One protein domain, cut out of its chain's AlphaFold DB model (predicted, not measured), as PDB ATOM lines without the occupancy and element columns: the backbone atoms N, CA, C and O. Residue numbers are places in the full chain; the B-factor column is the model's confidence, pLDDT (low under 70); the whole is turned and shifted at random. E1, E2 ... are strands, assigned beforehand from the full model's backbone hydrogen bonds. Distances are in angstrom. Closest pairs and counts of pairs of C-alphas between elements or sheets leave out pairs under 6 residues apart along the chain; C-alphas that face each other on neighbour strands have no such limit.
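What this domain is: This is residues 16 to 20 and 32 to 181 of the 386 residues of an uncharacterized protein of Anaerotruncus sp. G3(2012) (UniProt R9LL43). The chain is wound in stacked turns from E8 to E15, a solenoid with one wall of E9, E11, E13 and E15 and another of E10, E12 and E14, and E8 bent so that it takes part in both. Beyond E8 the walls run on as two small antiparallel groups roughly face to face, E2, E3 and E4 on one side and E5, E6 and E7 on the other, with short E1 beside E7. The printed part has 155 residues, with no named helix and 15 named strands, E1 to E15 in chain order, in one mixed, branched, twisted sheet. The class is all strand. The whole is compact, with a radius of gyration of the C-alphas of 14.8 A and spans of 42 by 32 by 28 A, the stack making the longest axis.

Where its parts are: E8, residues 92 to 104, is the longest strand by residues and bends by 154 degrees at residue 99; C-alpha 92 is at (103.385, 114.854, 52.378). Before it stand E1 (16 to 18), E2 (33 to 38, 16.7 A), E3 (41 to 46, 16.4 A), E4 (49 to 55, 18.0 A), E5 (60 to 65, 17.1 A), E6 (71 to 76, 17.1 A) and E7 (82 to 86). After it come E9 (113 to 116), E10 (119 to 125, 15.5 A), E11 (130 to 133), E12 (136 to 142, 15.7 A), E13 (147 to 150), E14 (155 to 161, 16.4 A) and E15 (167 to 170). E1 begins with C-alpha 16 at (107.031, 134.356, 53.983) and E15 ends with C-alpha 170 at (87.041, 104.877, 47.641).

How they stand to each other: E8 has E2 and E5 on one side and E9 and E10 on the other, each parallel to it. N 35 and O 94 of E2 and E8 are 2.8 A apart, N 61 and O 101 of E5 and E8 2.9 A, N 93 and O 113 of E8 and E9 2.9 A, and N 99 and O 119 of E8 and E10 2.8 A, each within hydrogen-bond range. Outward, parallel E9 and E11 have N 116 and O 132 at 2.8 A, and parallel E10 and E12 have N 123 and O 139 at 2.8 A. E13 is the parallel neighbour of E11 and E15 of E13, and E14 of E12. E2 E3 E4 and E5 E6 E7 are meanders, each strand the antiparallel neighbour of the one before; hairpin E2 and E3 has N 34 and O 45 at 2.8 A, and hairpin E6 and E7 has N 83 and O 75 at 2.8 A. E3 and E6 are apart. E1 and E7 are parallel, with N 17 and O 84 at 2.9 A.

The domain as a whole: The C-alphas farthest apart, those of Asn 79 and Gln 174, are 44.1 A apart. Residues 21 to 31 are not printed, and C-alphas 20 and 32 are 14.7 A apart across this cut. Of the links printed whole, E8 to E9 is short and the others are tight. Residues 179 to 180 make a short parallel pairing with 160 to 161 of E14. The mean pLDDT of the printed part is 82.5; 20 residues are under 70, among them 16 to 20 and 177 to 181.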
ATOM      1  N   MET A  16     106.582 135.716  53.681       43.97
ATOM      2  CA  MET A  16     107.031 134.356  53.983       43.97
ATOM      3  C   MET A  16     107.638 134.305  55.386       43.97
ATOM      4  O   MET A  16     108.572 135.037  55.705       43.97
ATOM      5  N   LEU A  17     107.084 133.439  56.230       51.72
ATOM      6  CA  LEU A  17     107.594 133.127  57.557       51.72
ATOM      7  C   LEU A  17     108.228 131.738  57.509       51.72
ATOM      8  O   LEU A  17     107.546 130.745  57.248       51.72
ATOM      9  N   VAL A  18     109.526 131.680  57.790       52.94
ATOM     10  CA  VAL A  18     110.249 130.425  58.004       52.94
ATOM     11  C   VAL A  18     110.116 130.059  59.480       52.94
ATOM     12  O   VAL A  18     110.473 130.847  60.356       52.94
ATOM     13  N   LEU A  19     109.593 128.869  59.780       55.19
ATOM     14  CA  LEU A  19     109.602 128.323  61.139       55.19
ATOM     15  C   LEU A  19     111.028 127.840  61.465       55.19
ATOM     16  O   LEU A  19     111.362 126.680  61.241       55.19
ATOM     17  N   SER A  20     111.893 128.737  61.950       42.72
ATOM     18  CA  SER A  20     113.266 128.400  62.351       42.72
ATOM     19  C   SER A  20     113.276 127.504  63.594       42.72
ATOM     20  O   SER A  20     112.768 127.891  64.648       42.72
ATOM     21  N   VAL A  32     108.488 115.494  59.534       81.69
ATOM     22  CA  VAL A  32     107.136 115.436  58.975       81.69
ATOM     23  C   VAL A  32     106.302 116.509  59.653       81.69
ATOM     24  O   VAL A  32     106.033 116.439  60.859       81.69
ATOM     25  N   TYR A  33     105.897 117.509  58.877       90.31
ATOM     26  CA  TYR A  33     104.948 118.508  59.343       90.31
ATOM     27  C   TYR A  33     103.505 118.021  59.184       90.31
ATOM     28  O   TYR A  33     103.148 117.222  58.319       90.31
ATOM     29  N   SER A  34     102.641 118.548  60.040       93.75
ATOM     30  CA  SER A  34     101.195 118.423  59.955       93.75
ATOM     31  C   SER A  34     100.532 119.712  60.427       93.75
ATOM     32  O   SER A  34     101.150 120.556  61.081       93.75
ATOM     33  N   MET A  35      99.265 119.867  60.066       95.44
ATOM     34  CA  MET A  35      98.456 121.032  60.390       95.44
ATOM     35  C   MET A  35      97.223 120.617  61.194       95.44
ATOM     36  O   MET A  35      96.518 119.667  60.840       95.44
ATOM     37  N   HIS A  36      96.924 121.364  62.254       95.88
ATOM     38  CA  HIS A  36      95.703 121.219  63.040       95.88
ATOM     39  C   HIS A  36      94.944 122.545  63.107       95.88
ATOM     40  O   HIS A  36      95.511 123.570  63.487       95.88
ATOM     41  N   VAL A  37      93.662 122.533  62.732       97.06
ATOM     42  CA  VAL A  37      92.811 123.730  62.688       97.06
ATOM     43  C   VAL A  37      91.677 123.614  63.700       97.06
ATOM     44  O   VAL A  37      90.739 122.836  63.528       97.06
ATOM     45  N   ALA A  38      91.727 124.414  64.757       93.19
ATOM     46  CA  ALA A  38      90.708 124.410  65.801       93.19
ATOM     47  C   ALA A  38      90.617 125.777  66.477       93.19
ATOM     48  O   ALA A  38      91.594 126.522  66.531       93.19
ATOM     49  N   ASN A  39      89.442 126.101  67.022       92.50
ATOM     50  CA  ASN A  39      89.230 127.287  67.861       92.50
ATOM     51  C   ASN A  39      89.693 128.607  67.212       92.50
ATOM     52  O   ASN A  39      90.278 129.459  67.875       92.50
ATOM     53  N   GLY A  40      89.469 128.756  65.899       89.50
ATOM     54  CA  GLY A  40      89.889 129.942  65.143       89.50
ATOM     55  C   GLY A  40      91.405 130.071  64.973       89.50
ATOM     56  O   GLY A  40      91.896 131.167  64.715       89.50
ATOM     57  N   LYS A  41      92.160 128.979  65.130       91.00
ATOM     58  CA  LYS A  41      93.616 128.946  64.980       91.00
ATOM     59  C   LYS A  41      94.054 127.844  64.033       91.00
ATOM     60  O   LYS A  41      93.397 126.811  63.913       91.00
ATOM     61  N   VAL A  42      95.209 128.060  63.421       94.81
ATOM     62  CA  VAL A  42      96.011 127.008  62.798       94.81
ATOM     63  C   VAL A  42      97.223 126.739  63.680       94.81
ATOM     64  O   VAL A  42      97.847 127.671  64.192       94.81
ATOM     65  N   GLN A  43      97.542 125.468  63.886       92.50
ATOM     66  CA  GLN A  43      98.738 125.008  64.573       92.50
ATOM     67  C   GLN A  43      99.535 124.109  63.632       92.50
ATOM     68  O   GLN A  43      98.993 123.175  63.040       92.50
ATOM     69  N   PHE A  44     100.823 124.403  63.506       89.38
ATOM     70  CA  PHE A  44     101.793 123.588  62.794       89.38
ATOM     71  C   PHE A  44     102.473 122.671  63.796       89.38
ATOM     72  O   PHE A  44     102.958 123.121  64.837       89.38
ATOM     73  N   VAL A  45     102.478 121.384  63.482       85.56
ATOM     74  CA  VAL A  45     103.010 120.328  64.334       85.56
ATOM     75  C   VAL A  45     104.098 119.609  63.559       85.56
ATOM     76  O   VAL A  45     103.846 119.121  62.462       85.56
ATOM     77  N   GLN A  46     105.290 119.526  64.129       85.50
ATOM     78  CA  GLN A  46     106.420 118.807  63.563       85.50
ATOM     79  C   GLN A  46     106.778 117.671  64.513       85.50
ATOM     80  O   GLN A  46     106.966 117.898  65.707       85.50
ATOM     81  N   ASN A  47     106.830 116.441  63.999       81.94
ATOM     82  CA  ASN A  47     107.163 115.253  64.796       81.94
ATOM     83  C   ASN A  47     106.314 115.124  66.087       81.94
ATOM     84  O   ASN A  47     106.804 114.721  67.137       81.94
ATOM     85  N   GLY A  48     105.033 115.508  66.017       79.31
ATOM     86  CA  GLY A  48     104.088 115.455  67.139       79.31
ATOM     87  C   GLY A  48     104.120 116.653  68.098       79.31
ATOM     88  O   GLY A  48     103.218 116.778  68.923       79.31
ATOM     89  N   ALA A  49     105.087 117.567  67.972       82.56
ATOM     90  CA  ALA A  49     105.180 118.773  68.792       82.56
ATOM     91  C   ALA A  49     104.684 120.012  68.037       82.56
ATOM     92  O   ALA A  49     104.996 120.209  66.864       82.56
ATOM     93  N   ALA A  50     103.920 120.876  68.706       83.06
ATOM     94  CA  ALA A  50     103.512 122.152  68.131       83.06
ATOM     95  C   ALA A  50     104.715 123.097  67.995       83.06
ATOM     96  O   ALA A  50     105.351 123.432  68.990       83.06
ATOM     97  N   VAL A  51     104.990 123.553  66.774       81.06
ATOM     98  CA  VAL A  51     106.139 124.417  66.445       81.06
ATOM     99  C   VAL A  51     105.737 125.816  65.984       81.06
ATOM    100  O   VAL A  51     106.565 126.716  65.934       81.06
ATOM    101  N   GLY A  52     104.456 126.030  65.683       80.31
ATOM    102  CA  GLY A  52     103.932 127.347  65.338       80.31
ATOM    103  C   GLY A  52     102.419 127.393  65.449       80.31
ATOM    104  O   GLY A  52     101.742 126.384  65.256       80.31
ATOM    105  N   SER A  53     101.861 128.560  65.759       86.38
ATOM    106  CA  SER A  53     100.413 128.754  65.746       86.38
ATOM    107  C   SER A  53     100.045 130.184  65.386       86.38
ATOM    108  O   SER A  53     100.730 131.126  65.774       86.38
ATOM    109  N   PHE A  54      98.943 130.334  64.656       85.44
ATOM    110  CA  PHE A  54      98.434 131.620  64.204       85.44
ATOM    111  C   PHE A  54      96.929 131.695  64.434       85.44
ATOM    112  O   PHE A  54      96.198 130.741  64.156       85.44
ATOM    113  N   ASN A  55      96.461 132.846  64.916       88.88
ATOM    114  CA  ASN A  55      95.034 133.152  64.941       88.88
ATOM    115  C   ASN A  55      94.569 133.473  63.518       88.88
ATOM    116  O   ASN A  55      95.254 134.194  62.790       88.88
ATOM    117  N   LEU A  56      93.405 132.960  63.142       87.75
ATOM    118  CA  LEU A  56      92.851 133.051  61.796       87.75
ATOM    119  C   LEU A  56      91.707 134.058  61.760       87.75
ATOM    120  O   LEU A  56      90.844 134.055  62.637       87.75
ATOM    121  N   LYS A  57      91.644 134.861  60.695       85.62
ATOM    122  CA  LYS A  57      90.420 135.607  60.364       85.62
ATOM    123  C   LYS A  57      89.379 134.683  59.743       85.62
ATOM    124  O   LYS A  57      88.192 134.800  60.035       85.62
ATOM    125  N   SER A  58      89.829 133.749  58.910       83.00
ATOM    126  CA  SER A  58      89.013 132.669  58.368       83.00
ATOM    127  C   SER A  58      89.854 131.408  58.171       83.00
ATOM    128  O   SER A  58      91.056 131.475  57.922       83.00
ATOM    129  N   ALA A  59      89.222 130.241  58.307       91.12
ATOM    130  CA  ALA A  59      89.877 128.943  58.142       91.12
ATOM    131  C   ALA A  59      89.934 128.532  56.659       91.12
ATOM    132  O   ALA A  59      89.424 127.478  56.276       91.12
ATOM    133  N   ASP A  60      90.489 129.417  55.832       87.44
ATOM    134  CA  ASP A  60      90.683 129.241  54.394       87.44
ATOM    135  C   ASP A  60      92.176 129.075  54.102       87.44
ATOM    136  O   ASP A  60      92.976 129.956  54.422       87.44
ATOM    137  N   PHE A  61      92.544 127.946  53.495       88.75
ATOM    138  CA  PHE A  61      93.939 127.571  53.275       88.75
ATOM    139  C   PHE A  61      94.227 127.272  51.805       88.75
ATOM    140  O   PHE A  61      93.408 126.668  51.106       88.75
ATOM    141  N   SER A  62      95.426 127.638  51.355       87.62
ATOM    142  CA  SER A  62      95.982 127.242  50.061       87.62
ATOM    143  C   SER A  62      97.350 126.590  50.251       87.62
ATOM    144  O   SER A  62      98.189 127.119  50.974       87.62
ATOM    145  N   LEU A  63      97.552 125.431  49.629       92.81
ATOM    146  CA  LEU A  63      98.797 124.665  49.664       92.81
ATOM    147  C   LEU A  63      99.529 124.864  48.340       92.81
ATOM    148  O   LEU A  63      98.915 124.671  47.286       92.81
ATOM    149  N   LYS A  64     100.804 125.250  48.401       84.44
ATOM    150  CA  LYS A  64     101.642 125.587  47.242       84.44
ATOM    151  C   LYS A  64     103.057 125.055  47.430       84.44
ATOM    152  O   LYS A  64     103.428 124.679  48.540       84.44
ATOM    153  N   THR A  65     103.851 125.095  46.367       76.94
ATOM    154  CA  THR A  65     105.310 125.134  46.493       76.94
ATOM    155  C   THR A  65     105.851 126.466  45.999       76.94
ATOM    156  O   THR A  65     105.262 127.063  45.098       76.94
ATOM    157  N   ASP A  66     106.932 126.947  46.608       70.00
ATOM    158  CA  ASP A  66     107.675 128.105  46.103       70.00
ATOM    159  C   ASP A  66     108.663 127.707  44.987       70.00
ATOM    160  O   ASP A  66     108.685 126.560  44.527       70.00
ATOM    161  N   ALA A  67     109.452 128.675  44.510       69.94
ATOM    162  CA  ALA A  67     110.435 128.467  43.446       69.94
ATOM    163  C   ALA A  67     111.490 127.413  43.820       69.94
ATOM    164  O   ALA A  67     111.918 126.639  42.964       69.94
ATOM    165  N   ASP A  68     111.830 127.325  45.107       73.25
ATOM    166  CA  ASP A  68     112.770 126.347  45.634       73.25
ATOM    167  C   ASP A  68     112.122 124.984  45.862       73.25
ATOM    168  O   ASP A  68     112.802 124.067  46.304       73.25
ATOM    169  N   LYS A  69     110.841 124.798  45.515       76.44
ATOM    170  CA  LYS A  69     110.049 123.579  45.743       76.44
ATOM    171  C   LYS A  69     109.884 123.237  47.226       76.44
ATOM    172  O   LYS A  69     109.799 122.056  47.568       76.44
ATOM    173  N   ASP A  70     109.879 124.231  48.107       76.69
ATOM    174  CA  ASP A  70     109.497 124.044  49.504       76.69
ATOM    175  C   ASP A  70     107.981 124.106  49.656       76.69
ATOM    176  O   ASP A  70     107.293 124.841  48.950       76.69
ATOM    177  N   PHE A  71     107.435 123.323  50.590       82.69
ATOM    178  CA  PHE A  71     106.004 123.298  50.857       82.69
ATOM    179  C   PHE A  71     105.591 124.582  51.579       82.69
ATOM    180  O   PHE A  71     106.065 124.864  52.680       82.69
ATOM    181  N   VAL A  72     104.622 125.311  51.027       81.12
ATOM    182  CA  VAL A  72     104.095 126.547  51.614       81.12
ATOM    183  C   VAL A  72     102.601 126.426  51.916       81.12
ATOM    184  O   VAL A  72     101.797 126.035  51.068       81.12
ATOM    185  N   VAL A  73     102.212 126.810  53.136       87.81
ATOM    186  CA  VAL A  73     100.809 126.952  53.554       87.81
ATOM    187  C   VAL A  73     100.437 128.431  53.613       87.81
ATOM    188  O   VAL A  73     100.973 129.180  54.431       87.81
ATOM    189  N   CYS A  74      99.477 128.838  52.787       80.00
ATOM    190  CA  CYS A  74      98.972 130.205  52.722       80.00
ATOM    191  C   CYS A  74      97.601 130.347  53.395       80.00
ATOM    192  O   CYS A  74      96.712 129.526  53.164       80.00
ATOM    193  N   PHE A  75      97.410 131.405  54.188       81.56
ATOM    194  CA  PHE A  75      96.147 131.731  54.870       81.56
ATOM    195  C   PHE A  75      96.071 133.220  55.249       81.56
ATOM    196  O   PHE A  75      97.013 133.978  55.026       81.56
ATOM    197  N   VAL A  76      94.945 133.644  55.832       74.75
ATOM    198  CA  VAL A  76      94.744 135.008  56.346       74.75
ATOM    199  C   VAL A  76      94.701 134.999  57.873       74.75
ATOM    200  O   VAL A  76      93.853 134.337  58.481       74.75
ATOM    201  N   ASP A  77      95.608 135.744  58.504       75.44
ATOM    202  CA  ASP A  77      95.646 135.873  59.964       75.44
ATOM    203  C   ASP A  77      94.475 136.710  60.505       75.44
ATOM    204  O   ASP A  77      93.740 137.345  59.750       75.44
ATOM    205  N   ALA A  78      94.296 136.731  61.827       86.25
ATOM    206  CA  ALA A  78      93.225 137.473  62.497       86.25
ATOM    207  C   ALA A  78      93.203 138.984  62.182       86.25
ATOM    208  O   ALA A  78      92.142 139.603  62.246       86.25
ATOM    209  N   ASN A  79      94.341 139.565  61.791       75.50
ATOM    210  CA  ASN A  79      94.458 140.977  61.430       75.50
ATOM    211  C   ASN A  79      94.091 141.236  59.959       75.50
ATOM    212  O   ASN A  79      94.041 142.382  59.521       75.50
ATOM    213  N   GLY A  80      93.801 140.185  59.186       69.31
ATOM    214  CA  GLY A  80      93.505 140.281  57.763       69.31
ATOM    215  C   GLY A  80      94.740 140.241  56.868       69.31
ATOM    216  O   GLY A  80      94.592 140.454  55.666       69.31
ATOM    217  N   ASN A  81      95.923 139.951  57.413       69.06
ATOM    218  CA  ASN A  81      97.147 139.880  56.627       69.06
ATOM    219  C   ASN A  81      97.311 138.505  55.996       69.06
ATOM    220  O   ASN A  81      97.059 137.474  56.627       69.06
ATOM    221  N   GLY A  82      97.832 138.497  54.773       69.12
ATOM    222  CA  GLY A  82      98.289 137.277  54.141       69.12
ATOM    223  C   GLY A  82      99.508 136.690  54.836       69.12
ATOM    224  O   GLY A  82     100.490 137.393  55.079       69.12
ATOM    225  N   LYS A  83      99.459 135.395  55.134       76.62
ATOM    226  CA  LYS A  83     100.581 134.628  55.673       76.62
ATOM    227  C   LYS A  83     100.923 133.492  54.733       76.62
ATOM    228  O   LYS A  83     100.021 132.829  54.232       76.62
ATOM    229  N   ALA A  84     102.219 133.281  54.540       78.25
ATOM    230  CA  ALA A  84     102.789 132.123  53.877       78.25
ATOM    231  C   ALA A  84     103.777 131.482  54.854       78.25
ATOM    232  O   ALA A  84     104.749 132.117  55.257       78.25
ATOM    233  N   VAL A  85     103.497 130.257  55.286       79.25
ATOM    234  CA  VAL A  85     104.367 129.501  56.191       79.25
ATOM    235  C   VAL A  85     105.094 128.451  55.367       79.25
ATOM    236  O   VAL A  85     104.450 127.547  54.836       79.25
ATOM    237  N   ASN A  86     106.414 128.588  55.253       81.19
ATOM    238  CA  ASN A  86     107.275 127.620  54.575       81.19
ATOM    239  C   ASN A  86     107.599 126.477  55.567       81.19
ATOM    240  O   ASN A  86     108.060 126.715  56.686       81.19
ATOM    241  N   LEU A  87     107.279 125.243  55.166       81.56
ATOM    242  CA  LEU A  87     107.486 123.988  55.904       81.56
ATOM    243  C   LEU A  87     108.687 123.192  55.364       81.56
ATOM    244  O   LEU A  87     108.851 122.006  55.668       81.56
ATOM    245  N   SER A  88     109.507 123.846  54.544       81.06
ATOM    246  CA  SER A  88     110.634 123.293  53.803       81.06
ATOM    247  C   SER A  88     110.210 122.133  52.896       81.06
ATOM    248  O   SER A  88     109.037 121.970  52.545       81.06
ATOM    249  N   LYS A  89     111.168 121.300  52.494       84.19
ATOM    250  CA  LYS A  89     110.924 120.086  51.714       84.19
ATOM    251  C   LYS A  89     110.036 119.102  52.462       84.19
ATOM    252  O   LYS A  89     110.456 118.504  53.449       84.19
ATOM    253  N   GLN A  90     108.831 118.889  51.944       85.06
ATOM    254  CA  GLN A  90     107.889 117.884  52.425       85.06
ATOM    255  C   GLN A  90     107.464 116.994  51.259       85.06
ATOM    256  O   GLN A  90     107.206 117.484  50.165       85.06
ATOM    257  N   THR A  91     107.338 115.691  51.494       91.25
ATOM    258  CA  THR A  91     106.731 114.747  50.535       91.25
ATOM    259  C   THR A  91     105.245 114.527  50.815       91.25
ATOM    260  O   THR A  91     104.509 113.961  50.000       91.25
ATOM    261  N   SER A  92     104.781 114.947  51.991       92.56
ATOM    262  CA  SER A  92     103.385 114.854  52.378       92.56
ATOM    263  C   SER A  92     103.001 115.912  53.406       92.56
ATOM    264  O   SER A  92     103.847 116.429  54.130       92.56
ATOM    265  N   LEU A  93     101.705 116.214  53.484       95.25
ATOM    266  CA  LEU A  93     101.134 116.991  54.580       95.25
ATOM    267  C   LEU A  93      99.836 116.346  55.066       95.25
ATOM    268  O   LEU A  93      98.921 116.078  54.282       95.25
ATOM    269  N   SER A  94      99.742 116.141  56.379       95.44
ATOM    270  CA  SER A  94      98.506 115.736  57.051       95.44
ATOM    271  C   SER A  94      97.811 116.950  57.660       95.44
ATOM    272  O   SER A  94      98.437 117.745  58.359       95.44
ATOM    273  N   ILE A  95      96.512 117.092  57.408       97.44
ATOM    274  CA  ILE A  95      95.694 118.226  57.835       97.44
ATOM    275  C   ILE A  95      94.505 117.706  58.633       97.44
ATOM    276  O   ILE A  95      93.806 116.792  58.199       97.44
ATOM    277  N   SER A  96      94.238 118.300  59.790       96.50
ATOM    278  CA  SER A  96      93.143 117.912  60.681       96.50
ATOM    279  C   SER A  96      92.381 119.128  61.212       96.50
ATOM    280  O   SER A  96      92.846 120.263  61.108       96.50
ATOM    281  N   GLY A  97      91.210 118.880  61.800       96.06
ATOM    282  CA  GLY A  97      90.355 119.932  62.350       96.06
ATOM    283  C   GLY A  97      89.368 120.519  61.336       96.06
ATOM    284  O   GLY A  97      89.087 119.897  60.313       96.06
ATOM    285  N   SER A  98      88.791 121.682  61.636       94.31
ATOM    286  CA  SER A  98      87.656 122.241  60.882       94.31
ATOM    287  C   SER A  98      88.053 123.443  60.032       94.31
ATOM    288  O   SER A  98      88.572 124.431  60.547       94.31
ATOM    289  N   MET A  99      87.758 123.375  58.733       95.62
ATOM    290  CA  MET A  99      88.110 124.388  57.739       95.62
ATOM    291  C   MET A  99      86.876 124.894  56.984       95.62
ATOM    292  O   MET A  99      85.921 124.159  56.715       95.62
ATOM    293  N   ASN A 100      86.928 126.153  56.562       89.19
ATOM    294  CA  ASN A 100      85.983 126.696  55.594       89.19
ATOM    295  C   ASN A 100      86.354 126.193  54.199       89.19
ATOM    296  O   ASN A 100      85.540 125.549  53.529       89.19
ATOM    297  N   SER A 101      87.604 126.423  53.788       89.50
ATOM    298  CA  SER A 101      88.107 125.949  52.510       89.50
ATOM    299  C   SER A 101      89.551 125.456  52.549       89.50
ATOM    300  O   SER A 101      90.384 125.965  53.296       89.50
ATOM    301  N   LEU A 102      89.833 124.455  51.716       96.75
ATOM    302  CA  LEU A 102      91.173 123.938  51.457       96.75
ATOM    303  C   LEU A 102      91.408 123.870  49.947       96.75
ATOM    304  O   LEU A 102      90.688 123.170  49.235       96.75
ATOM    305  N   THR A 103      92.424 124.578  49.467       91.94
ATOM    306  CA  THR A 103      92.808 124.594  48.053       91.94
ATOM    307  C   THR A 103      94.195 123.998  47.881       91.94
ATOM    308  O   THR A 103      95.173 124.545  48.380       91.94
ATOM    309  N   ILE A 104      94.286 122.906  47.137       95.44
ATOM    310  CA  ILE A 104      95.542 122.438  46.558       95.44
ATOM    311  C   ILE A 104      95.736 123.246  45.276       95.44
ATOM    312  O   ILE A 104      94.970 123.090  44.322       95.44
ATOM    313  N   ASP A 105      96.670 124.192  45.311       87.94
ATOM    314  CA  ASP A 105      96.928 125.125  44.216       87.94
ATOM    315  C   ASP A 105      97.643 124.427  43.054       87.94
ATOM    316  O   ASP A 105      98.356 123.451  43.271       87.94
ATOM    317  N   LYS A 106      97.489 124.945  41.828       80.56
ATOM    318  CA  LYS A 106      98.159 124.401  40.632       80.56
ATOM    319  C   LYS A 106      99.687 124.391  40.750       80.56
ATOM    320  O   LYS A 106     100.344 123.595  40.095       80.56
ATOM    321  N   SER A 107     100.229 125.278  41.585       78.06
ATOM    322  CA  SER A 107     101.662 125.402  41.855       78.06
ATOM    323  C   SER A 107     102.207 124.386  42.857       78.06
ATOM    324  O   SER A 107     103.412 124.396  43.080       78.06
ATOM    325  N   LEU A 108     101.378 123.547  43.494       84.25
ATOM    326  CA  LEU A 108     101.880 122.509  44.395       84.25
ATOM    327  C   LEU A 108     102.593 121.420  43.586       84.25
ATOM    328  O   LEU A 108     102.000 120.836  42.681       84.25
ATOM    329  N   ASP A 109     103.842 121.123  43.943       86.75
ATOM    330  CA  ASP A 109     104.608 120.041  43.329       86.75
ATOM    331  C   ASP A 109     103.820 118.721  43.340       86.75
ATOM    332  O   ASP A 109     103.291 118.301  44.375       86.75
ATOM    333  N   SER A 110     103.712 118.076  42.176       85.31
ATOM    334  CA  SER A 110     102.876 116.893  41.956       85.31
ATOM    335  C   SER A 110     103.324 115.671  42.760       85.31
ATOM    336  O   SER A 110     102.501 114.798  43.046       85.31
ATOM    337  N   ALA A 111     104.594 115.621  43.183       86.56
ATOM    338  CA  ALA A 111     105.132 114.548  44.016       86.56
ATOM    339  C   ALA A 111     104.593 114.579  45.457       86.56
ATOM    340  O   ALA A 111     104.677 113.581  46.180       86.56
ATOM    341  N   ILE A 112     104.029 115.708  45.892       90.50
ATOM    342  CA  ILE A 112     103.555 115.893  47.260       90.50
ATOM    343  C   ILE A 112     102.174 115.261  47.435       90.50
ATOM    344  O   ILE A 112     101.250 115.488  46.651       90.50
ATOM    345  N   SER A 113     102.007 114.491  48.511       94.44
ATOM    346  CA  SER A 113     100.714 113.909  48.888       94.44
ATOM    347  C   SER A 113     100.013 114.712  49.986       94.44
ATOM    348  O   SER A 113     100.626 115.146  50.958       94.44
ATOM    349  N   VAL A 114      98.699 114.899  49.870       97.94
ATOM    350  CA  VAL A 114      97.915 115.654  50.862       97.94
ATOM    351  C   VAL A 114      96.887 114.738  51.502       97.94
ATOM    352  O   VAL A 114      96.075 114.132  50.811       97.94
ATOM    353  N   THR A 115      96.890 114.652  52.830       97.44
ATOM    354  CA  THR A 115      95.891 113.888  53.586       97.44
ATOM    355  C   THR A 115      95.048 114.823  54.436       97.44
ATOM    356  O   THR A 115      95.574 115.556  55.266       97.44
ATOM    357  N   MET A 116      93.728 114.778  54.269       96.62
ATOM    358  CA  MET A 116      92.779 115.561  55.050       96.62
ATOM    359  C   MET A 116      91.953 114.640  55.956       96.62
ATOM    360  O   MET A 116      91.133 113.850  55.498       96.62
ATOM    361  N   ASN A 117      92.184 114.761  57.263       94.56
ATOM    362  CA  ASN A 117      91.561 113.992  58.346       94.56
ATOM    363  C   ASN A 117      90.488 114.802  59.104       94.56
ATOM    364  O   ASN A 117      90.093 114.431  60.205       94.56
ATOM    365  N   GLY A 118      90.077 115.951  58.563       91.56
ATOM    366  CA  GLY A 118      89.230 116.940  59.231       91.56
ATOM    367  C   GLY A 118      87.883 117.174  58.550       91.56
ATOM    368  O   GLY A 118      87.325 116.296  57.898       91.56
ATOM    369  N   THR A 119      87.343 118.380  58.693       93.94
ATOM    370  CA  THR A 119      86.146 118.809  57.963       93.94
ATOM    371  C   THR A 119      86.444 120.021  57.091       93.94
ATOM    372  O   THR A 119      87.228 120.887  57.473       93.94
ATOM    373  N   ALA A 120      85.821 120.092  55.914       93.44
ATOM    374  CA  ALA A 120      85.903 121.247  55.028       93.44
ATOM    375  C   ALA A 120      84.545 121.546  54.380       93.44
ATOM    376  O   ALA A 120      83.871 120.649  53.865       93.44
ATOM    377  N   THR A 121      84.147 122.819  54.324       89.31
ATOM    378  CA  THR A 121      82.978 123.190  53.506       89.31
ATOM    379  C   THR A 121      83.312 123.039  52.022       89.31
ATOM    380  O   THR A 121      82.568 122.403  51.276       89.31
ATOM    381  N   LYS A 122      84.464 123.553  51.587       85.94
ATOM    382  CA  LYS A 122      84.929 123.420  50.204       85.94
ATOM    383  C   LYS A 122      86.353 122.883  50.155       85.94
ATOM    384  O   LYS A 122      87.247 123.447  50.770       85.94
ATOM    385  N   MET A 123      86.582 121.845  49.368       95.75
ATOM    386  CA  MET A 123      87.923 121.405  48.995       95.75
ATOM    387  C   MET A 123      88.090 121.558  47.485       95.75
ATOM    388  O   MET A 123      87.162 121.279  46.727       95.75
ATOM    389  N   THR A 124      89.229 122.061  47.025       88.44
ATOM    390  CA  THR A 124      89.518 122.253  45.598       88.44
ATOM    391  C   THR A 124      90.906 121.726  45.275       88.44
ATOM    392  O   THR A 124      91.861 122.058  45.971       88.44
ATOM    393  N   VAL A 125      91.004 120.898  44.239       89.06
ATOM    394  CA  VAL A 125      92.236 120.237  43.809       89.06
ATOM    395  C   VAL A 125      92.575 120.686  42.395       89.06
ATOM    396  O   VAL A 125      91.937 120.247  41.441       89.06
ATOM    397  N   ASN A 126      93.551 121.587  42.273       78.25
ATOM    398  CA  ASN A 126      93.972 122.194  41.005       78.25
ATOM    399  C   ASN A 126      95.339 121.698  40.507       78.25
ATOM    400  O   ASN A 126      95.803 122.181  39.482       78.25
ATOM    401  N   ALA A 127      95.973 120.753  41.204       75.62
ATOM    402  CA  ALA A 127      97.234 120.128  40.804       75.62
ATOM    403  C   ALA A 127      97.100 118.593  40.791       75.62
ATOM    404  O   ALA A 127      96.219 118.053  41.472       75.62
ATOM    405  N   PRO A 128      97.924 117.873  40.005       86.75
ATOM    406  CA  PRO A 128      97.822 116.425  39.806       86.75
ATOM    407  C   PRO A 128      98.402 115.622  40.988       86.75
ATOM    408  O   PRO A 128      99.154 114.668  40.812       86.75
ATOM    409  N   ASN A 129      98.067 116.016  42.216       92.81
ATOM    410  CA  ASN A 129      98.563 115.386  43.434       92.81
ATOM    411  C   ASN A 129      97.787 114.115  43.792       92.81
ATOM    412  O   ASN A 129      96.610 113.940  43.452       92.81
ATOM    413  N   LYS A 130      98.430 113.268  44.600       94.12
ATOM    414  CA  LYS A 130      97.735 112.239  45.376       94.12
ATOM    415  C   LYS A 130      97.070 112.876  46.595       94.12
ATOM    416  O   LYS A 130      97.736 113.514  47.412       94.12
ATOM    417  N   VAL A 131      95.767 112.670  46.741       97.88
ATOM    418  CA  VAL A 131      94.963 113.278  47.804       97.88
ATOM    419  C   VAL A 131      94.164 112.212  48.535       97.88
ATOM    420  O   VAL A 131      93.364 111.510  47.930       97.88
ATOM    421  N   ASN A 132      94.314 112.137  49.852       94.88
ATOM    422  CA  ASN A 132      93.522 111.257  50.699       94.88
ATOM    423  C   ASN A 132      92.528 112.092  51.513       94.88
ATOM    424  O   ASN A 132      92.921 112.981  52.268       94.88
ATOM    425  N   VAL A 133      91.236 111.810  51.379       95.62
ATOM    426  CA  VAL A 133      90.159 112.469  52.124       95.62
ATOM    427  C   VAL A 133      89.566 111.461  53.094       95.62
ATOM    428  O   VAL A 133      88.804 110.593  52.689       95.62
ATOM    429  N   ASN A 134      89.907 111.581  54.374       91.12
ATOM    430  CA  ASN A 134      89.466 110.672  55.439       91.12
ATOM    431  C   ASN A 134      88.343 111.260  56.308       91.12
ATOM    432  O   ASN A 134      87.769 110.548  57.129       91.12
ATOM    433  N   GLY A 135      88.045 112.552  56.150       87.62
ATOM    434  CA  GLY A 135      87.018 113.259  56.910       87.62
ATOM    435  C   GLY A 135      85.819 113.716  56.072       87.62
ATOM    436  O   GLY A 135      85.456 113.080  55.083       87.62
ATOM    437  N   SER A 136      85.178 114.817  56.465       90.12
ATOM    438  CA  SER A 136      83.912 115.263  55.857       90.12
ATOM    439  C   SER A 136      84.084 116.493  54.972       90.12
ATOM    440  O   SER A 136      84.563 117.530  55.430       90.12
ATOM    441  N   VAL A 137      83.625 116.423  53.721       88.19
ATOM    442  CA  VAL A 137      83.655 117.540  52.765       88.19
ATOM    443  C   VAL A 137      82.259 117.832  52.233       88.19
ATOM    444  O   VAL A 137      81.574 116.948  51.726       88.19
ATOM    445  N   THR A 138      81.822 119.092  52.279       85.50
ATOM    446  CA  THR A 138      80.534 119.440  51.655       85.50
ATOM    447  C   THR A 138      80.653 119.464  50.131       85.50
ATOM    448  O   THR A 138      79.871 118.819  49.436       85.50
ATOM    449  N   THR A 139      81.643 120.170  49.583       83.19
ATOM    450  CA  THR A 139      81.910 120.181  48.140       83.19
ATOM    451  C   THR A 139      83.385 119.948  47.859       83.19
ATOM    452  O   THR A 139      84.220 120.770  48.226       83.19
ATOM    453  N   LEU A 140      83.695 118.847  47.184       85.31
ATOM    454  CA  LEU A 140      85.007 118.563  46.620       85.31
ATOM    455  C   LEU A 140      84.990 118.936  45.135       85.31
ATOM    456  O   LEU A 140      84.134 118.449  44.407       85.31
ATOM    457  N   ALA A 141      85.916 119.776  44.688       83.12
ATOM    458  CA  ALA A 141      86.152 120.073  43.277       83.12
ATOM    459  C   ALA A 141      87.527 119.541  42.856       83.12
ATOM    460  O   ALA A 141      88.518 119.839  43.522       83.12
ATOM    461  N   VAL A 142      87.590 118.771  41.772       80.00
ATOM    462  CA  VAL A 142      88.818 118.179  41.227       80.00
ATOM    463  C   VAL A 142      88.982 118.646  39.785       80.00
ATOM    464  O   VAL A 142      88.249 118.218  38.891       80.00
ATOM    465  N   ASN A 143      89.936 119.552  39.589       75.31
ATOM    466  CA  ASN A 143      90.121 120.304  38.350       75.31
ATOM    467  C   ASN A 143      91.411 119.935  37.599       75.31
ATOM    468  O   ASN A 143      91.604 120.363  36.466       75.31
ATOM    469  N   ALA A 144      92.274 119.124  38.210       70.81
ATOM    470  CA  ALA A 144      93.491 118.584  37.612       70.81
ATOM    471  C   ALA A 144      93.439 117.053  37.559       70.81
ATOM    472  O   ALA A 144      92.540 116.450  38.144       70.81
ATOM    473  N   ALA A 145      94.422 116.428  36.906       79.12
ATOM    474  CA  ALA A 145      94.596 114.975  36.814       79.12
ATOM    475  C   ALA A 145      95.020 114.329  38.157       79.12
ATOM    476  O   ALA A 145      95.973 113.559  38.231       79.12
ATOM    477  N   ALA A 146      94.348 114.693  39.247       78.62
ATOM    478  CA  ALA A 146      94.638 114.231  40.593       78.62
ATOM    479  C   ALA A 146      94.125 112.809  40.835       78.62
ATOM    480  O   ALA A 146      93.117 112.378  40.267       78.62
ATOM    481  N   ASN A 147      94.783 112.113  41.760       87.50
ATOM    482  CA  ASN A 147      94.327 110.830  42.281       87.50
ATOM    483  C   ASN A 147      93.782 111.026  43.695       87.50
ATOM    484  O   ASN A 147      94.546 111.149  44.654       87.50
ATOM    485  N   VAL A 148      92.456 111.088  43.808       93.31
ATOM    486  CA  VAL A 148      91.754 111.286  45.073       93.31
ATOM    487  C   VAL A 148      91.235 109.954  45.602       93.31
ATOM    488  O   VAL A 148      90.418 109.289  44.964       93.31
ATOM    489  N   VAL A 149      91.654 109.606  46.816       91.00
ATOM    490  CA  VAL A 149      91.157 108.456  47.571       91.00
ATOM    491  C   VAL A 149      90.286 108.946  48.723       91.00
ATOM    492  O   VAL A 149      90.731 109.709  49.579       91.00
ATOM    493  N   VAL A 150      89.036 108.503  48.748       89.44
ATOM    494  CA  VAL A 150      88.053 108.789  49.793       89.44
ATOM    495  C   VAL A 150      88.049 107.622  50.778       89.44
ATOM    496  O   VAL A 150      87.714 106.497  50.408       89.44
ATOM    497  N   GLY A 151      88.453 107.892  52.017       84.94
ATOM    498  CA  GLY A 151      88.538 106.896  53.079       84.94
ATOM    499  C   GLY A 151      87.172 106.326  53.464       84.94
ATOM    500  O   GLY A 151      86.143 106.976  53.294       84.94
ATOM    501  N   ASP A 152      87.153 105.134  54.058       84.12
ATOM    502  CA  ASP A 152      85.904 104.392  54.329       84.12
ATOM    503  C   ASP A 152      84.931 105.120  55.266       84.12
ATOM    504  O   ASP A 152      83.724 104.896  55.221       84.12
ATOM    505  N   LYS A 153      85.455 105.999  56.128       82.19
ATOM    506  CA  LYS A 153      84.676 106.814  57.074       82.19
ATOM    507  C   LYS A 153      84.476 108.256  56.605       82.19
ATOM    508  O   LYS A 153      83.882 109.055  57.330       82.19
ATOM    509  N   ALA A 154      84.989 108.600  55.429       88.31
ATOM    510  CA  ALA A 154      84.851 109.930  54.871       88.31
ATOM    511  C   ALA A 154      83.443 110.134  54.303       88.31
ATOM    512  O   ALA A 154      82.812 109.213  53.787       88.31
ATOM    513  N   SER A 155      82.959 111.371  54.362       83.56
ATOM    514  CA  SER A 155      81.651 111.740  53.819       83.56
ATOM    515  C   SER A 155      81.794 112.950  52.915       83.56
ATOM    516  O   SER A 155      82.093 114.048  53.386       83.56
ATOM    517  N   ILE A 156      81.528 112.769  51.620       86.12
ATOM    518  CA  ILE A 156      81.542 113.864  50.648       86.12
ATOM    519  C   ILE A 156      80.142 114.067  50.082       86.12
ATOM    520  O   ILE A 156      79.603 113.187  49.417       86.12
ATOM    521  N   LYS A 157      79.542 115.237  50.333       78.75
ATOM    522  CA  LYS A 157      78.165 115.515  49.887       78.75
ATOM    523  C   LYS A 157      78.081 115.762  48.381       78.75
ATOM    524  O   LYS A 157      77.110 115.372  47.736       78.75
ATOM    525  N   THR A 158      79.059 116.455  47.812       75.38
ATOM    526  CA  THR A 158      79.106 116.757  46.380       75.38
ATOM    527  C   THR A 158      80.537 116.652  45.892       75.38
ATOM    528  O   THR A 158      81.417 117.327  46.422       75.38
ATOM    529  N   VAL A 159      80.760 115.823  44.876       79.25
ATOM    530  CA  VAL A 159      82.040 115.719  44.177       79.25
ATOM    531  C   VAL A 159      81.852 116.289  42.786       79.25
ATOM    532  O   VAL A 159      80.978 115.834  42.063       79.25
ATOM    533  N   ASN A 160      82.664 117.267  42.426       72.50
ATOM    534  CA  ASN A 160      82.678 117.939  41.142       72.50
ATOM    535  C   ASN A 160      83.999 117.614  40.452       72.50
ATOM    536  O   ASN A 160      85.048 117.987  40.968       72.50
ATOM    537  N   VAL A 161      83.968 116.932  39.311       70.88
ATOM    538  CA  VAL A 161      85.182 116.610  38.545       70.88
ATOM    539  C   VAL A 161      85.098 117.294  37.191       70.88
ATOM    540  O   VAL A 161      84.117 117.092  36.477       70.88
ATOM    541  N   SER A 162      86.090 118.115  36.852       69.94
ATOM    542  CA  SER A 162      86.159 118.784  35.545       69.94
ATOM    543  C   SER A 162      87.293 118.269  34.661       69.94
ATOM    544  O   SER A 162      87.271 118.506  33.459       69.94
ATOM    545  N   ASN A 163      88.273 117.559  35.228       67.56
ATOM    546  CA  ASN A 163      89.387 116.983  34.476       67.56
ATOM    547  C   ASN A 163      89.147 115.491  34.208       67.56
ATOM    548  O   ASN A 163      88.911 114.726  35.140       67.56
ATOM    549  N   SER A 164      89.221 115.075  32.944       69.31
ATOM    550  CA  SER A 164      88.939 113.699  32.511       69.31
ATOM    551  C   SER A 164      89.956 112.669  33.011       69.31
ATOM    552  O   SER A 164      89.600 111.503  33.168       69.31
ATOM    553  N   LYS A 165      91.198 113.086  33.295       74.44
ATOM    554  CA  LYS A 165      92.265 112.229  33.841       74.44
ATOM    555  C   LYS A 165      92.223 112.145  35.373       74.44
ATOM    556  O   LYS A 165      92.975 111.377  35.971       74.44
ATOM    557  N   ALA A 166      91.359 112.921  36.031       69.62
ATOM    558  CA  ALA A 166      91.180 112.833  37.473       69.62
ATOM    559  C   ALA A 166      90.533 111.503  37.869       69.62
ATOM    560  O   ALA A 166      89.584 111.035  37.240       69.62
ATOM    561  N   THR A 167      90.982 110.933  38.981       80.75
ATOM    562  CA  THR A 167      90.351 109.756  39.577       80.75
ATOM    563  C   THR A 167      89.854 110.095  40.972       80.75
ATOM    564  O   THR A 167      90.567 110.700  41.767       80.75
ATOM    565  N   VAL A 168      88.610 109.718  41.274       84.50
ATOM    566  CA  VAL A 168      88.053 109.796  42.628       84.50
ATOM    567  C   VAL A 168      87.530 108.418  42.991       84.50
ATOM    568  O   VAL A 168      86.512 107.969  42.458       84.50
ATOM    569  N   LYS A 169      88.256 107.727  43.865       81.50
ATOM    570  CA  LYS A 169      87.987 106.340  44.252       81.50
ATOM    571  C   LYS A 169      87.805 106.230  45.759       81.50
ATOM    572  O   LYS A 169      88.347 107.040  46.502       81.50
ATOM    573  N   ASN A 170      87.046 105.247  46.225       75.38
ATOM    574  CA  ASN A 170      87.041 104.877  47.641       75.38
ATOM    575  C   ASN A 170      88.278 104.024  47.986       75.38
ATOM    576  O   ASN A 170      89.042 103.647  47.091       75.38
ATOM    577  N   SER A 171      88.485 103.691  49.263       80.19
ATOM    578  CA  SER A 171      89.632 102.862  49.688       80.19
ATOM    579  C   SER A 171      89.642 101.462  49.062       80.19
ATOM    580  O   SER A 171      90.705 100.861  48.935       80.19
ATOM    581  N   ALA A 172      88.485 100.957  48.621       74.38
ATOM    582  CA  ALA A 172      88.358  99.699  47.883       74.38
ATOM    583  C   ALA A 172      88.685  99.831  46.379       74.38
ATOM    584  O   ALA A 172      88.565  98.864  45.630       74.38
ATOM    585  N   GLY A 173      89.072 101.022  45.911       67.81
ATOM    586  CA  GLY A 173      89.430 101.293  44.516       67.81
ATOM    587  C   GLY A 173      88.241 101.500  43.573       67.81
ATOM    588  O   GLY A 173      88.443 101.657  42.368       67.81
ATOM    589  N   GLN A 174      87.014 101.533  44.094       63.16
ATOM    590  CA  GLN A 174      85.797 101.751  43.313       63.16
ATOM    591  C   GLN A 174      85.580 103.245  43.069       63.16
ATOM    592  O   GLN A 174      85.802 104.061  43.964       63.16
ATOM    593  N   SER A 175      85.104 103.613  41.881       71.50
ATOM    594  CA  SER A 175      84.790 105.007  41.553       71.50
ATOM    595  C   SER A 175      83.688 105.566  42.457       71.50
ATOM    596  O   SER A 175      82.647 104.941  42.660       71.50
ATOM    597  N   VAL A 176      83.900 106.775  42.977       71.25
ATOM    598  CA  VAL A 176      82.899 107.517  43.755       71.25
ATOM    599  C   VAL A 176      81.899 108.171  42.799       71.25
ATOM    600  O   VAL A 176      82.253 108.559  41.689       71.25
ATOM    601  N   LYS A 177      80.636 108.328  43.216       69.50
ATOM    602  CA  LYS A 177      79.640 109.072  42.432       69.50
ATOM    603  C   LYS A 177      80.052 110.544  42.325       69.50
ATOM    604  O   LYS A 177      80.119 111.242  43.335       69.50
ATOM    605  N   THR A 178      80.270 111.019  41.102       61.09
ATOM    606  CA  THR A 178      80.689 112.396  40.821       61.09
ATOM    607  C   THR A 178      79.670 113.136  39.968       61.09
ATOM    608  O   THR A 178      79.062 112.569  39.064       61.09
ATOM    609  N   ASN A 179      79.535 114.432  40.215       50.53
ATOM    610  CA  ASN A 179      78.979 115.379  39.269       50.53
ATOM    611  C   ASN A 179      80.121 115.805  38.349       50.53
ATOM    612  O   ASN A 179      81.087 116.430  38.784       50.53
ATOM    613  N   THR A 180      80.048 115.462  37.076       41.84
ATOM    614  CA  THR A 180      81.001 115.999  36.110       41.84
ATOM    615  C   THR A 180      80.641 117.464  35.887       41.84
ATOM    616  O   THR A 180      79.538 117.769  35.427       41.84
ATOM    617  N   VAL A 181      81.522 118.388  36.277       36.66
ATOM    618  CA  VAL A 181      81.329 119.812  35.983       36.66
ATOM    619  C   VAL A 181      81.896 120.042  34.600       36.66
ATOM    620  O   VAL A 181      83.057 120.399  34.429       36.66
TER     621      VAL A 181